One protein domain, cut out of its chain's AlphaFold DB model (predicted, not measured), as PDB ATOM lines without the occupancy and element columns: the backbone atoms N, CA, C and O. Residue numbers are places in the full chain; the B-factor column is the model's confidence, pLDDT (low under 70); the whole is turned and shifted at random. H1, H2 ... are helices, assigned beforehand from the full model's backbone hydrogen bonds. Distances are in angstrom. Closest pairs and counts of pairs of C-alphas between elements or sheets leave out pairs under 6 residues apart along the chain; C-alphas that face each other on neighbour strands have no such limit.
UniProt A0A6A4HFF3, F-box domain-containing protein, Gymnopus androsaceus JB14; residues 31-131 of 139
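This is residues 31 to 131 of the 139 residues of the protein "F-box domain-containing protein" of Gymnopus androsaceus JB14 (UniProt A0A6A4HFF3). A long helix, H1, sticks out of a body of short helices and loops like a handle: its residues 31 to 40 stand free, while its later residues pack on H3 and H4. H2, H3 and H4 gather round that inner part of H1, H7 packs on H4 and stays apart from H1, and the two short helices H5 and H6 make a small head at the end of the domain away from the handle. The printed part has 101 residues with seven named helices, H1 to H7 in order along the chain, and no named strand; the class is all helix. It is only just loose, close to compact, with a radius of gyration of the C-alphas of 15.6 A, and the elongated outline spans 54 by 29 by 23 A.

The longest helix, H1, residues 31 to 50, touches H3, residues 80 to 87, with residues 41 to 48 alone; the closest C-alphas, of Arg 45 and Leu 85, are 6.9 A apart. H1 and H3 run the same way at a steep tilt of 57 degrees. With residues 48 to 49 alone, H1 only just touches H4, residues 90 to 93, with 3 pairs of C-alphas within 8 A; the closest, of Ile 49 and Leu 92, are 6.4 A apart. H2, residues 71 to 75, touches H3, the closest C-alphas being those of Leu 75 and Trp 82 at 6.2 A. H7, residues 119 to 129, touches H4 with 9 pairs of C-alphas within 8 A, the closest those of Trp 93 and Ser 128 at 4.8 A. H5, residues 100 to 107, and H6, residues 110 to 113, are close but not clearly touching, with the closest C-alphas, of Val 104 and Leu 112, 7.6 A apart. H5 and H7 are apart, and so are H6 and H7. Every O i to N i+4 pair is within hydrogen-bond range in H1, H2, H3, H5 and H7; H4 and H6 are too short for such a pair.

H1 begins at C-alpha 31 at (55.765, 96.099, 202.569) and measures 29.0 A to C-alpha 50 at (81.896, 89.532, 213.403). H3 measures 10.5 A, H5 10.2 A and H7 15.6 A, while H2, H4 and H6 have 5, 4 and 4 residues. H7 ends at C-alpha 129 at (82.783, 109.721, 211.952).

The two C-alphas farthest apart, of Asn 32 and Glu 110, are 54.2 A apart. Without residues 31 to 40 the body spans 43 by 27 by 23 A. The printed part has no cut. The link from H1 to H2, residues 51 to 70, is long. Mean pLDDT of the printed part is 84.5, and the model's confidence is under 70 at residues 31 to 32, 110 to 119 and 131.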
ATOM      1  N   SER A  31      55.410  95.900 201.153       64.75
ATOM      2  CA  SER A  31      55.765  96.099 202.569       64.75
ATOM      3  C   SER A  31      56.519  94.898 203.167       64.75
ATOM      4  O   SER A  31      57.497  95.052 203.907       64.75
ATOM      5  N   ASN A  32      56.128  93.676 202.793       66.69
ATOM      6  CA  ASN A  32      56.801  92.464 203.260       66.69
ATOM      7  C   ASN A  32      58.178  92.294 202.608       66.69
ATOM      8  O   ASN A  32      59.143  91.972 203.299       66.69
ATOM      9  N   ALA A  33      58.292  92.558 201.302       71.56
ATOM     10  CA  ALA A  33      59.569  92.500 200.596       71.56
ATOM     11  C   ALA A  33      60.582  93.493 201.190       71.56
ATOM     12  O   ALA A  33      61.709  93.116 201.510       71.56
ATOM     13  N   THR A  34      60.171  94.742 201.423       73.50
ATOM     14  CA  THR A  34      61.036  95.758 202.046       73.50
ATOM     15  C   THR A  34      61.442  95.389 203.475       73.50
ATOM     16  O   THR A  34      62.608  95.557 203.837       73.50
ATOM     17  N   SER A  35      60.532  94.820 204.272       76.19
ATOM     18  CA  SER A  35      60.825  94.349 205.636       76.19
ATOM     19  C   SER A  35      61.825  93.187 205.655       76.19
ATOM     20  O   SER A  35      62.777  93.198 206.435       76.19
ATOM     21  N   VAL A  36      61.666  92.211 204.755       81.19
ATOM     22  CA  VAL A  36      62.605  91.087 204.605       81.19
ATOM     23  C   VAL A  36      63.974  91.574 204.127       81.19
ATOM     24  O   VAL A  36      64.996  91.128 204.643       81.19
ATOM     25  N   HIS A  37      64.028  92.518 203.182       84.06
ATOM     26  CA  HIS A  37      65.297  93.081 202.715       84.06
ATOM     27  C   HIS A  37      66.059  93.820 203.815       84.06
ATOM     28  O   HIS A  37      67.272  93.637 203.912       84.06
ATOM     29  N   ARG A  38      65.356  94.577 204.669       82.88
ATOM     30  CA  ARG A  38      65.951  95.227 205.846       82.88
ATOM     31  C   ARG A  38      66.528  94.214 206.824       82.88
ATOM     32  O   ARG A  38      67.683  94.345 207.203       82.88
ATOM     33  N   LEU A  39      65.778  93.158 207.143       87.25
ATOM     34  CA  LEU A  39      66.270  92.095 208.021       87.25
ATOM     35  C   LEU A  39      67.544  91.442 207.466       87.25
ATOM     36  O   LEU A  39      68.492  91.198 208.206       87.25
ATOM     37  N   VAL A  40      67.588  91.178 206.156       92.81
ATOM     38  CA  VAL A  40      68.789  90.636 205.503       92.81
ATOM     39  C   VAL A  40      69.962  91.610 205.606       92.81
ATOM     40  O   VAL A  40      71.079  91.176 205.870       92.81
ATOM     41  N   ASP A  41      69.725  92.909 205.413       94.69
ATOM     42  CA  ASP A  41      70.770  93.921 205.557       94.69
ATOM     43  C   ASP A  41      71.311  93.972 206.992       94.69
ATOM     44  O   ASP A  41      72.523  94.019 207.180       94.69
ATOM     45  N   ASP A  42      70.445  93.893 208.003       92.81
ATOM     46  CA  ASP A  42      70.850  93.912 209.412       92.81
ATOM     47  C   ASP A  42      71.661  92.669 209.793       92.81
ATOM     48  O   ASP A  42      72.710  92.776 210.428       92.81
ATOM     49  N   VAL A  43      71.245  91.487 209.331       95.56
ATOM     50  CA  VAL A  43      72.012  90.248 209.530       95.56
ATOM     51  C   VAL A  43      73.371  90.323 208.829       95.56
ATOM     52  O   VAL A  43      74.375  89.905 209.401       95.56
ATOM     53  N   LEU A  44      73.440  90.887 207.619       95.88
ATOM     54  CA  LEU A  44      74.714  91.094 206.926       95.88
ATOM     55  C   LEU A  44      75.630  92.048 207.698       95.88
ATOM     56  O   LEU A  44      76.816  91.758 207.822       95.88
ATOM     57  N   ARG A  45      75.099  93.138 208.266       95.44
ATOM     58  CA  ARG A  45      75.881  94.049 209.121       95.44
ATOM     59  C   ARG A  45      76.463  93.328 210.333       95.44
ATOM     60  O   ARG A  45      77.644  93.496 210.616       95.44
ATOM     61  N   LEU A  46      75.674  92.480 210.996       95.75
ATOM     62  CA  LEU A  46      76.156  91.664 212.116       95.75
ATOM     63  C   LEU A  46      77.287  90.723 211.687       95.75
ATOM     64  O   LEU A  46      78.321  90.669 212.346       95.75
ATOM     65  N   ILE A  47      77.133  90.036 210.549       95.88
ATOM     66  CA  ILE A  47      78.189  89.174 209.992       95.88
ATOM     67  C   ILE A  47      79.453  89.986 209.695       95.88
ATOM     68  O   ILE A  47      80.559  89.526 209.968       95.88
ATOM     69  N   PHE A  48      79.310  91.191 209.138       96.38
ATOM     70  CA  PHE A  48      80.450  92.044 208.808       96.38
ATOM     71  C   PHE A  48      81.229  92.447 210.061       96.38
ATOM     72  O   PHE A  48      82.456  92.383 210.051       96.38
ATOM     73  N   ILE A  49      80.523  92.828 211.129       94.88
ATOM     74  CA  ILE A  49      81.129  93.179 212.420       94.88
ATOM     75  C   ILE A  49      81.855  91.966 213.014       94.88
ATOM     76  O   ILE A  49      82.984  92.103 213.475       94.88
ATOM     77  N   GLU A  50      81.272  90.771 212.919       95.75
ATOM     78  CA  GLU A  50      81.896  89.532 213.403       95.75
ATOM     79  C   GLU A  50      83.147  89.130 212.596       95.75
ATOM     80  O   GLU A  50      84.002  88.391 213.079       95.75
ATOM     81  N   CYS A  51      83.307  89.642 211.371       93.94
ATOM     82  CA  CYS A  51      84.529  89.454 210.582       93.94
ATOM     83  C   CYS A  51      85.685  90.369 211.023       93.94
ATOM     84  O   CYS A  51      86.784  90.263 210.466       93.94
ATOM     85  N   LEU A  52      85.462  91.302 211.956       92.25
ATOM     86  CA  LEU A  52      86.504  92.218 212.405       92.25
ATOM     87  C   LEU A  52      87.554  91.510 213.279       92.25
ATOM     88  O   LEU A  52      87.250  90.550 213.986       92.25
ATOM     89  N   PRO A  53      88.810  91.990 213.272       92.00
ATOM     90  CA  PRO A  53      89.859  91.415 214.101       92.00
ATOM     91  C   PRO A  53      89.541  91.612 215.587       92.00
ATOM     92  O   PRO A  53      89.327  92.738 216.038       92.00
ATOM     93  N   THR A  54      89.588  90.524 216.355       91.25
ATOM     94  CA  THR A  54      89.420  90.546 217.818       91.25
ATOM     95  C   THR A  54      90.704  90.926 218.562       91.25
ATOM     96  O   THR A  54      90.662  91.245 219.747       91.25
ATOM     97  N   VAL A  55      91.847  90.913 217.871       92.31
ATOM     98  CA  VAL A  55      93.148  91.325 218.415       92.31
ATOM     99  C   VAL A  55      93.254  92.847 218.549       92.31
ATOM    100  O   VAL A  55      92.510  93.611 217.924       92.31
ATOM    101  N   ASP A  56      94.190  93.310 219.379       90.75
ATOM    102  CA  ASP A  56      94.453  94.741 219.508       90.75
ATOM    103  C   ASP A  56      95.109  95.324 218.241       90.75
ATOM    104  O   ASP A  56      95.826  94.621 217.535       90.75
ATOM    105  N   VAL A  57      94.904  96.617 217.955       89.12
ATOM    106  CA  VAL A  57      95.534  97.303 216.805       89.12
ATOM    107  C   VAL A  57      97.063  97.281 216.912       89.12
ATOM    108  O   VAL A  57      97.749  97.260 215.889       89.12
ATOM    109  N   SER A  58      97.599  97.247 218.134       87.94
ATOM    110  CA  SER A  58      99.036  97.155 218.406       87.94
ATOM    111  C   SER A  58      99.605  95.755 218.145       87.94
ATOM    112  O   SER A  58     100.822  95.606 218.040       87.94
ATOM    113  N   ASP A  59      98.759  94.723 218.035       92.50
ATOM    114  CA  ASP A  59      99.188  93.354 217.744       92.50
ATOM    115  C   ASP A  59      99.705  93.255 216.304       92.50
ATOM    116  O   ASP A  59      99.086  93.762 215.364       92.50
ATOM    117  N   HIS A  60     100.831  92.563 216.098       87.25
ATOM    118  CA  HIS A  60     101.415  92.390 214.770       87.25
ATOM    119  C   HIS A  60     100.459  91.669 213.793       87.25
ATOM    120  O   HIS A  60     100.563  91.891 212.584       87.25
ATOM    121  N   ASN A  61      99.525  90.858 214.301       89.44
ATOM    122  CA  ASN A  61      98.537  90.092 213.539       89.44
ATOM    123  C   ASN A  61      97.332  90.922 213.078       89.44
ATOM    124  O   ASN A  61      96.554  90.445 212.253       89.44
ATOM    125  N   PHE A  62      97.159  92.152 213.570       92.12
ATOM    126  CA  PHE A  62      96.060  93.008 213.131       92.12
ATOM    127  C   PHE A  62      96.191  93.325 211.623       92.12
ATOM    128  O   PHE A  62      97.238  93.773 211.180       92.12
ATOM    129  N   PRO A  63      95.193  93.134 210.756       91.62
ATOM    130  CA  PRO A  63      95.368  93.360 209.319       91.62
ATOM    131  C   PRO A  63      95.612  94.844 208.993       91.62
ATOM    132  O   PRO A  63      94.851  95.718 209.406       91.62
ATOM    133  N   THR A  64      96.648  95.151 208.205       90.25
ATOM    134  CA  THR A  64      96.880  96.523 207.713       90.25
ATOM    135  C   THR A  64      95.841  96.896 206.653       90.25
ATOM    136  O   THR A  64      95.305  96.025 205.965       90.25
ATOM    137  N   ILE A  65      95.551  98.190 206.483       86.75
ATOM    138  CA  ILE A  65      94.580  98.670 205.479       86.75
ATOM    139  C   ILE A  65      94.969  98.305 204.038       86.75
ATOM    140  O   ILE A  65      94.110  98.202 203.172       86.75
ATOM    141  N   LEU A  66      96.251  98.071 203.757       85.75
ATOM    142  CA  LEU A  66      96.717  97.686 202.419       85.75
ATOM    143  C   LEU A  66      96.665  96.172 202.186       85.75
ATOM    144  O   LEU A  66      96.816  95.703 201.055       85.75
ATOM    145  N   MET A  67      96.414  95.390 203.236       88.62
ATOM    146  CA  MET A  67      96.309  93.944 203.140       88.62
ATOM    147  C   MET A  67      95.021  93.558 202.403       88.62
ATOM    148  O   MET A  67      93.919  93.963 202.774       88.62
ATOM    149  N   ARG A  68      95.129  92.720 201.363       87.19
ATOM    150  CA  ARG A  68      93.950  92.250 200.609       87.19
ATOM    151  C   ARG A  68      92.974  91.438 201.457       87.19
ATOM    152  O   ARG A  68      91.789  91.445 201.157       87.19
ATOM    153  N   SER A  69      93.476  90.743 202.475       89.50
ATOM    154  CA  SER A  69      92.674  89.967 203.425       89.50
ATOM    155  C   SER A  69      92.137  90.803 204.585       89.50
ATOM    156  O   SER A  69      91.510  90.241 205.477       89.50
ATOM    157  N   ASN A  70      92.379  92.119 204.609       91.31
ATOM    158  CA  ASN A  70      91.712  92.990 205.566       91.31
ATOM    159  C   ASN A  70      90.186  92.863 205.371       91.31
ATOM    160  O   ASN A  70      89.720  92.989 204.234       91.31
ATOM    161  N   PRO A  71      89.408  92.606 206.437       92.00
ATOM    162  CA  PRO A  71      87.983  92.315 206.315       92.00
ATOM    163  C   PRO A  71      87.227  93.458 205.636       92.00
ATOM    164  O   PRO A  71      86.450  93.215 204.718       92.00
ATOM    165  N   THR A  72      87.536  94.710 205.968       91.44
ATOM    166  CA  THR A  72      86.920  95.888 205.349       91.44
ATOM    167  C   THR A  72      87.196  95.952 203.838       91.44
ATOM    168  O   THR A  72      86.293  96.248 203.049       91.44
ATOM    169  N   ASN A  73      88.401  95.580 203.391       90.25
ATOM    170  CA  ASN A  73      88.733  95.484 201.961       90.25
ATOM    171  C   ASN A  73      88.015  94.333 201.250       90.25
ATOM    172  O   ASN A  73      87.646  94.463 200.084       90.25
ATOM    173  N   VAL A  74      87.853  93.189 201.917       93.75
ATOM    174  CA  VAL A  74      87.157  92.031 201.342       93.75
ATOM    175  C   VAL A  74      85.674  92.353 201.183       93.75
ATOM    176  O   VAL A  74      85.134  92.242 200.083       93.75
ATOM    177  N   LEU A  75      85.035  92.823 202.255       94.31
ATOM    178  CA  LEU A  75      83.600  93.102 202.312       94.31
ATOM    179  C   LEU A  75      83.175  94.178 201.304       94.31
ATOM    180  O   LEU A  75      82.138  94.043 200.656       94.31
ATOM    181  N   THR A  76      84.003  95.202 201.087       92.25
ATOM    182  CA  THR A  76      83.709  96.276 200.122       92.25
ATOM    183  C   THR A  76      83.846  95.870 198.654       92.25
ATOM    184  O   THR A  76      83.462  96.648 197.780       92.25
ATOM    185  N   ARG A  77      84.355  94.667 198.350       93.44
ATOM    186  CA  ARG A  77      84.635  94.212 196.975       93.44
ATOM    187  C   ARG A  77      83.799  93.013 196.519       93.44
ATOM    188  O   ARG A  77      83.978  92.573 195.388       93.44
ATOM    189  N   VAL A  78      82.896  92.494 197.356       94.06
ATOM    190  CA  VAL A  78      82.083  91.305 197.030       94.06
ATOM    191  C   VAL A  78      81.028  91.607 195.963       94.06
ATOM    192  O   VAL A  78      81.001  90.974 194.911       94.06
ATOM    193  N   CYS A  79      80.140  92.565 196.224       95.12
ATOM    194  CA  CYS A  79      79.107  93.013 195.291       95.12
ATOM    195  C   CYS A  79      78.619  94.413 195.687       95.12
ATOM    196  O   CYS A  79      78.843  94.843 196.817       95.12
ATOM    197  N   ALA A  80      77.893  95.103 194.800       93.75
ATOM    198  CA  ALA A  80      77.437  96.477 195.045       93.75
ATOM    199  C   ALA A  80      76.643  96.641 196.357       93.75
ATOM    200  O   ALA A  80      76.847  97.617 197.077       93.75
ATOM    201  N   ARG A  81      75.789  95.666 196.707       93.94
ATOM    202  CA  ARG A  81      75.025  95.685 197.966       93.94
ATOM    203  C   ARG A  81      75.939  95.585 199.187       93.94
ATOM    204  O   ARG A  81      75.773  96.351 200.127       93.94
ATOM    205  N   TRP A  82      76.921  94.685 199.172       95.75
ATOM    206  CA  TRP A  82      77.883  94.544 200.272       95.75
ATOM    207  C   TRP A  82      78.766  95.779 200.405       95.75
ATOM    208  O   TRP A  82      78.984  96.246 201.515       95.75
ATOM    209  N   THR A  83      79.196  96.362 199.285       94.69
ATOM    210  CA  THR A  83      79.921  97.635 199.265       94.69
ATOM    211  C   THR A  83      79.114  98.743 199.942       94.69
ATOM    212  O   THR A  83      79.633  99.417 200.827       94.69
ATOM    213  N   GLN A  84      77.840  98.912 199.573       93.81
ATOM    214  CA  GLN A  84      76.957  99.909 200.186       93.81
ATOM    215  C   GLN A  84      76.764  99.657 201.683       93.81
ATOM    216  O   GLN A  84      76.942 100.576 202.480       93.81
ATOM    217  N   LEU A  85      76.463  98.414 202.068       94.88
ATOM    218  CA  LEU A  85      76.281  98.047 203.470       94.88
ATOM    219  C   LEU A  85      77.547  98.305 204.281       94.88
ATOM    220  O   LEU A  85      77.471  99.003 205.288       94.88
ATOM    221  N   ALA A  86      78.704  97.835 203.812       93.81
ATOM    222  CA  ALA A  86      79.979  98.023 204.487       93.81
ATOM    223  C   ALA A  86      80.326  99.510 204.639       93.81
ATOM    224  O   ALA A  86      80.713  99.939 205.720       93.81
ATOM    225  N   HIS A  87      80.126 100.325 203.598       91.56
ATOM    226  CA  HIS A  87      80.325 101.776 203.688       91.56
ATOM    227  C   HIS A  87      79.361 102.445 204.681       91.56
ATOM    228  O   HIS A  87      79.756 103.383 205.362       91.56
ATOM    229  N   SER A  88      78.119 101.959 204.774       91.19
ATOM    230  CA  SER A  88      77.088 102.472 205.690       91.19
ATOM    231  C   SER A  88      77.149 101.902 207.112       91.19
ATOM    232  O   SER A  88      76.243 102.175 207.891       91.19
ATOM    233  N   THR A  89      78.150 101.075 207.433       92.94
ATOM    234  CA  THR A  89      78.308 100.421 208.746       92.94
ATOM    235  C   THR A  89      79.556 100.986 209.422       92.94
ATOM    236  O   THR A  89      80.656 100.485 209.170       92.94
ATOM    237  N   PRO A  90      79.429 102.063 210.216       91.06
ATOM    238  CA  PRO A  90      80.567 102.793 210.767       91.06
ATOM    239  C   PRO A  90      81.490 101.960 211.660       91.06
ATOM    240  O   PRO A  90      82.691 102.220 211.717       91.06
ATOM    241  N   GLU A  91      80.956 100.931 212.315       91.62
ATOM    242  CA  GLU A  91      81.687 100.002 213.177       91.62
ATOM    243  C   GLU A  91      82.860  99.335 212.441       91.62
ATOM    244  O   GLU A  91      83.920  99.116 213.027       91.62
ATOM    245  N   LEU A  92      82.728  99.104 211.128       92.31
ATOM    246  CA  LEU A  92      83.792  98.539 210.286       92.31
ATOM    247  C   LEU A  92      84.985  99.480 210.073       92.31
ATOM    248  O   LEU A  92      86.037  99.047 209.596       92.31
ATOM    249  N   TRP A  93      84.821 100.759 210.406       91.56
ATOM    250  CA  TRP A  93      85.783 101.831 210.158       91.56
ATOM    251  C   TRP A  93      86.345 102.413 211.463       91.56
ATOM    252  O   TRP A  93      87.065 103.403 211.437       91.56
ATOM    253  N   GLN A  94      86.072 101.811 212.623       89.50
ATOM    254  CA  GLN A  94      86.547 102.342 213.910       89.50
ATOM    255  C   GLN A  94      88.048 102.124 214.158       89.50
ATOM    256  O   GLN A  94      88.677 102.902 214.872       89.50
ATOM    257  N   ARG A  95      88.636 101.058 213.601       89.88
ATOM    258  CA  ARG A  95      90.022 100.647 213.886       89.88
ATOM    259  C   ARG A  95      90.807 100.467 212.596       89.88
ATOM    260  O   ARG A  95      90.455  99.626 211.776       89.88
ATOM    261  N   ILE A  96      91.901 101.206 212.446       89.44
ATOM    262  CA  ILE A  96      92.789 101.138 211.280       89.44
ATOM    263  C   ILE A  96      94.234 100.926 211.722       89.44
ATOM    264  O   ILE A  96      94.699 101.549 212.675       89.44
ATOM    265  N   ARG A  97      94.960 100.075 210.991       89.81
ATOM    266  CA  ARG A  97      96.416  99.967 211.093       89.81
ATOM    267  C   ARG A  97      97.058 100.291 209.757       89.81
ATOM    268  O   ARG A  97      96.707  99.709 208.728       89.81
ATOM    269  N   ILE A  98      98.022 101.199 209.798       85.62
ATOM    270  CA  ILE A  98      98.788 101.640 208.638       85.62
ATOM    271  C   ILE A  98     100.236 101.278 208.921       85.62
ATOM    272  O   ILE A  98     100.824 101.780 209.875       85.62
ATOM    273  N   ASP A  99     100.797 100.398 208.102       86.12
ATOM    274  CA  ASP A  99     102.231 100.152 208.110       86.12
ATOM    275  C   ASP A  99     102.874 101.078 207.073       86.12
ATOM    276  O   ASP A  99     102.552 101.025 205.881       86.12
ATOM    277  N   LEU A 100     103.760 101.959 207.538       81.81
ATOM    278  CA  LEU A 100     104.438 102.924 206.682       81.81
ATOM    279  C   LEU A 100     105.316 102.230 205.633       81.81
ATOM    280  O   LEU A 100     105.415 102.723 204.515       81.81
ATOM    281  N   ALA A 101     105.917 101.081 205.948       83.94
ATOM    282  CA  ALA A 101     106.721 100.328 204.993       83.94
ATOM    283  C   ALA A 101     105.852  99.730 203.877       83.94
ATOM    284  O   ALA A 101     106.228  99.801 202.704       83.94
ATOM    285  N   ASP A 102     104.673  99.198 204.213       79.81
ATOM    286  CA  ASP A 102     103.710  98.723 203.210       79.81
ATOM    287  C   ASP A 102     103.181  99.877 202.356       79.81
ATOM    288  O   ASP A 102     103.037  99.735 201.140       79.81
ATOM    289  N   TYR A 103     102.946 101.034 202.971       78.12
ATOM    290  CA  TYR A 103     102.489 102.228 202.274       78.12
ATOM    291  C   TYR A 103     103.545 102.764 201.305       78.12
ATOM    292  O   TYR A 103     103.254 102.992 200.133       78.12
ATOM    293  N   VAL A 104     104.798 102.890 201.751       82.75
ATOM    294  CA  VAL A 104     105.931 103.258 200.892       82.75
ATOM    295  C   VAL A 104     106.091 102.260 199.749       82.75
ATOM    296  O   VAL A 104     106.345 102.667 198.619       82.75
ATOM    297  N   ARG A 105     105.916 100.959 200.007       82.81
ATOM    298  CA  ARG A 105     105.987  99.934 198.960       82.81
ATOM    299  C   ARG A 105     104.856 100.077 197.938       82.81
ATOM    300  O   ARG A 105     105.092  99.851 196.756       82.81
ATOM    301  N   ALA A 106     103.647 100.413 198.382       78.88
ATOM    302  CA  ALA A 106     102.472 100.513 197.520       78.88
ATOM    303  C   ALA A 106     102.427 101.810 196.695       78.88
ATOM    304  O   ALA A 106     101.992 101.777 195.547       78.88
ATOM    305  N   PHE A 107     102.879 102.929 197.266       78.44
ATOM    306  CA  PHE A 107     102.673 104.273 196.710       78.44
ATOM    307  C   PHE A 107     103.980 105.028 196.407       78.44
ATOM    308  O   PHE A 107     103.994 105.956 195.606       78.44
ATOM    309  N   GLY A 108     105.108 104.614 196.988       78.31
ATOM    310  CA  GLY A 108     106.393 105.310 196.884       78.31
ATOM    311  C   GLY A 108     106.551 106.445 197.905       78.31
ATOM    312  O   GLY A 108     105.579 107.013 198.399       78.31
ATOM    313  N   ILE A 109     107.801 106.794 198.234       72.44
ATOM    314  CA  ILE A 109     108.119 107.849 199.220       72.44
ATOM    315  C   ILE A 109     107.709 109.236 198.706       72.44
ATOM    316  O   ILE A 109     107.237 110.069 199.474       72.44
ATOM    317  N   GLU A 110     107.827 109.478 197.399       66.62
ATOM    318  CA  GLU A 110     107.441 110.757 196.784       66.62
ATOM    319  C   GLU A 110     105.930 111.020 196.875       66.62
ATOM    320  O   GLU A 110     105.501 112.168 196.930       66.62
ATOM    321  N   GLN A 111     105.113 109.969 196.968       59.62
ATOM    322  CA  GLN A 111     103.668 110.105 197.147       59.62
ATOM    323  C   GLN A 111     103.247 110.381 198.591       59.62
ATOM    324  O   GLN A 111     102.118 110.808 198.800       59.62
ATOM    325  N   LEU A 112     104.122 110.167 199.579       58.84
ATOM    326  CA  LEU A 112     103.858 110.547 200.971       58.84
ATOM    327  C   LEU A 112     103.980 112.060 201.192       58.84
ATOM    328  O   LEU A 112     103.330 112.595 202.086       58.84
ATOM    329  N   SER A 113     104.802 112.751 200.394       58.53
ATOM    330  CA  SER A 113     104.944 114.212 200.467       58.53
ATOM    331  C   SER A 113     103.809 114.946 199.746       58.53
ATOM    332  O   SER A 113     103.485 116.081 200.098       58.53
ATOM    333  N   MET A 114     103.159 114.294 198.776       54.41
ATOM    334  CA  MET A 114     101.935 114.787 198.158       54.41
ATOM    335  C   MET A 114     100.710 114.302 198.937       54.41
ATOM    336  O   MET A 114     100.378 113.121 198.925       54.41
ATOM    337  N   GLN A 115      99.951 115.235 199.519       55.56
ATOM    338  CA  GLN A 115      98.662 114.978 200.191       55.56
ATOM    339  C   GLN A 115      97.631 114.202 199.335       55.56
ATOM    340  O   GLN A 115      96.609 113.769 199.851       55.56
ATOM    341  N   GLN A 116      97.891 113.997 198.041       54.50
ATOM    342  CA  GLN A 116      96.979 113.396 197.069       54.50
ATOM    343  C   GLN A 116      96.736 111.887 197.258       54.50
ATOM    344  O   GLN A 116      95.741 111.383 196.750       54.50
ATOM    345  N   ASN A 117      97.593 111.161 197.990       54.22
ATOM    346  CA  ASN A 117      97.432 109.706 198.170       54.22
ATOM    347  C   ASN A 117      96.862 109.293 199.528       54.22
ATOM    348  O   ASN A 117      96.632 108.108 199.748       54.22
ATOM    349  N   LEU A 118      96.531 110.252 200.402       59.81
ATOM    350  CA  LEU A 118      95.804 109.993 201.653       59.81
ATOM    351  C   LEU A 118      94.348 109.551 201.420       59.81
ATOM    352  O   LEU A 118      93.621 109.344 202.385       59.81
ATOM    353  N   PHE A 119      93.924 109.362 200.167       60.34
ATOM    354  CA  PHE A 119      92.583 108.924 199.786       60.34
ATOM    355  C   PHE A 119      92.054 107.717 200.593       60.34
ATOM    356  O   PHE A 119      90.888 107.746 200.986       60.34
ATOM    357  N   PRO A 120      92.862 106.686 200.943       70.75
ATOM    358  CA  PRO A 120      92.397 105.608 201.815       70.75
ATOM    359  C   PRO A 120      92.070 106.070 203.240       70.75
ATOM    360  O   PRO A 120      91.223 105.463 203.883       70.75
ATOM    361  N   LEU A 121      92.737 107.114 203.738       75.88
ATOM    362  CA  LEU A 121      92.606 107.626 205.103       75.88
ATOM    363  C   LEU A 121      91.490 108.642 205.256       75.88
ATOM    364  O   LEU A 121      90.756 108.572 206.233       75.88
ATOM    365  N   GLU A 122      91.344 109.555 204.302       78.81
ATOM    366  CA  GLU A 122      90.244 110.523 204.300       78.81
ATOM    367  C   GLU A 122      88.900 109.797 204.219       78.81
ATOM    368  O   GLU A 122      88.023 109.994 205.058       78.81
ATOM    369  N   LEU A 123      88.797 108.833 203.305       79.75
ATOM    370  CA  LEU A 123      87.613 107.995 203.169       79.75
ATOM    371  C   LEU A 123      87.341 107.151 204.423       79.75
ATOM    372  O   LEU A 123      86.187 106.931 204.795       79.75
ATOM    373  N   TRP A 124      88.394 106.658 205.075       84.88
ATOM    374  CA  TRP A 124      88.262 105.938 206.340       84.88
ATOM    375  C   TRP A 124      87.750 106.860 207.447       84.88
ATOM    376  O   TRP A 124      86.841 106.488 208.189       84.88
ATOM    377  N   TYR A 125      88.296 108.073 207.526       83.81
ATOM    378  CA  TYR A 125      87.897 109.088 208.489       83.81
ATOM    379  C   TYR A 125      86.418 109.455 208.325       83.81
ATOM    380  O   TYR A 125      85.662 109.318 209.286       83.81
ATOM    381  N   GLU A 126      85.975 109.793 207.111       85.56
ATOM    382  CA  GLU A 126      84.572 110.122 206.813       85.56
ATOM    383  C   GLU A 126      83.599 109.039 207.298       85.56
ATOM    384  O   GLU A 126      82.558 109.333 207.888       85.56
ATOM    385  N   ARG A 127      83.954 107.767 207.096       84.31
ATOM    386  CA  ARG A 127      83.107 106.628 207.474       84.31
ATOM    387  C   ARG A 127      83.141 106.333 208.964       84.31
ATOM    388  O   ARG A 127      82.121 105.954 209.529       84.31
ATOM    389  N   SER A 128      84.291 106.530 209.601       84.19
ATOM    390  CA  SER A 128      84.434 106.350 211.045       84.19
ATOM    391  C   SER A 128      83.622 107.381 211.835       84.19
ATOM    392  O   SER A 128      83.021 107.044 212.852       84.19
ATOM    393  N   VAL A 129      83.530 108.617 211.327       79.69
ATOM    394  CA  VAL A 129      82.783 109.721 211.952       79.69
ATOM    395  C   VAL A 129      81.269 109.517 211.864       79.69
ATOM    396  O   VAL A 129      80.534 110.010 212.715       79.69
ATOM    397  N   ALA A 130      80.784 108.743 210.889       75.88
ATOM    398  CA  ALA A 130      79.375 108.360 210.817       75.88
ATOM    399  C   ALA A 130      78.949 107.405 211.949       75.88
ATOM    400  O   ALA A 130      77.759 107.124 212.087       75.88
ATOM    401  N   CYS A 131      79.892 106.903 212.760       65.12
ATOM    402  CA  CYS A 131      79.578 106.123 213.945       65.12
ATOM    403  C   CYS A 131      78.981 107.067 214.985       65.12
ATOM    404  O   CYS A 131      79.688 107.982 215.416       65.12
TER     405      CYS A 131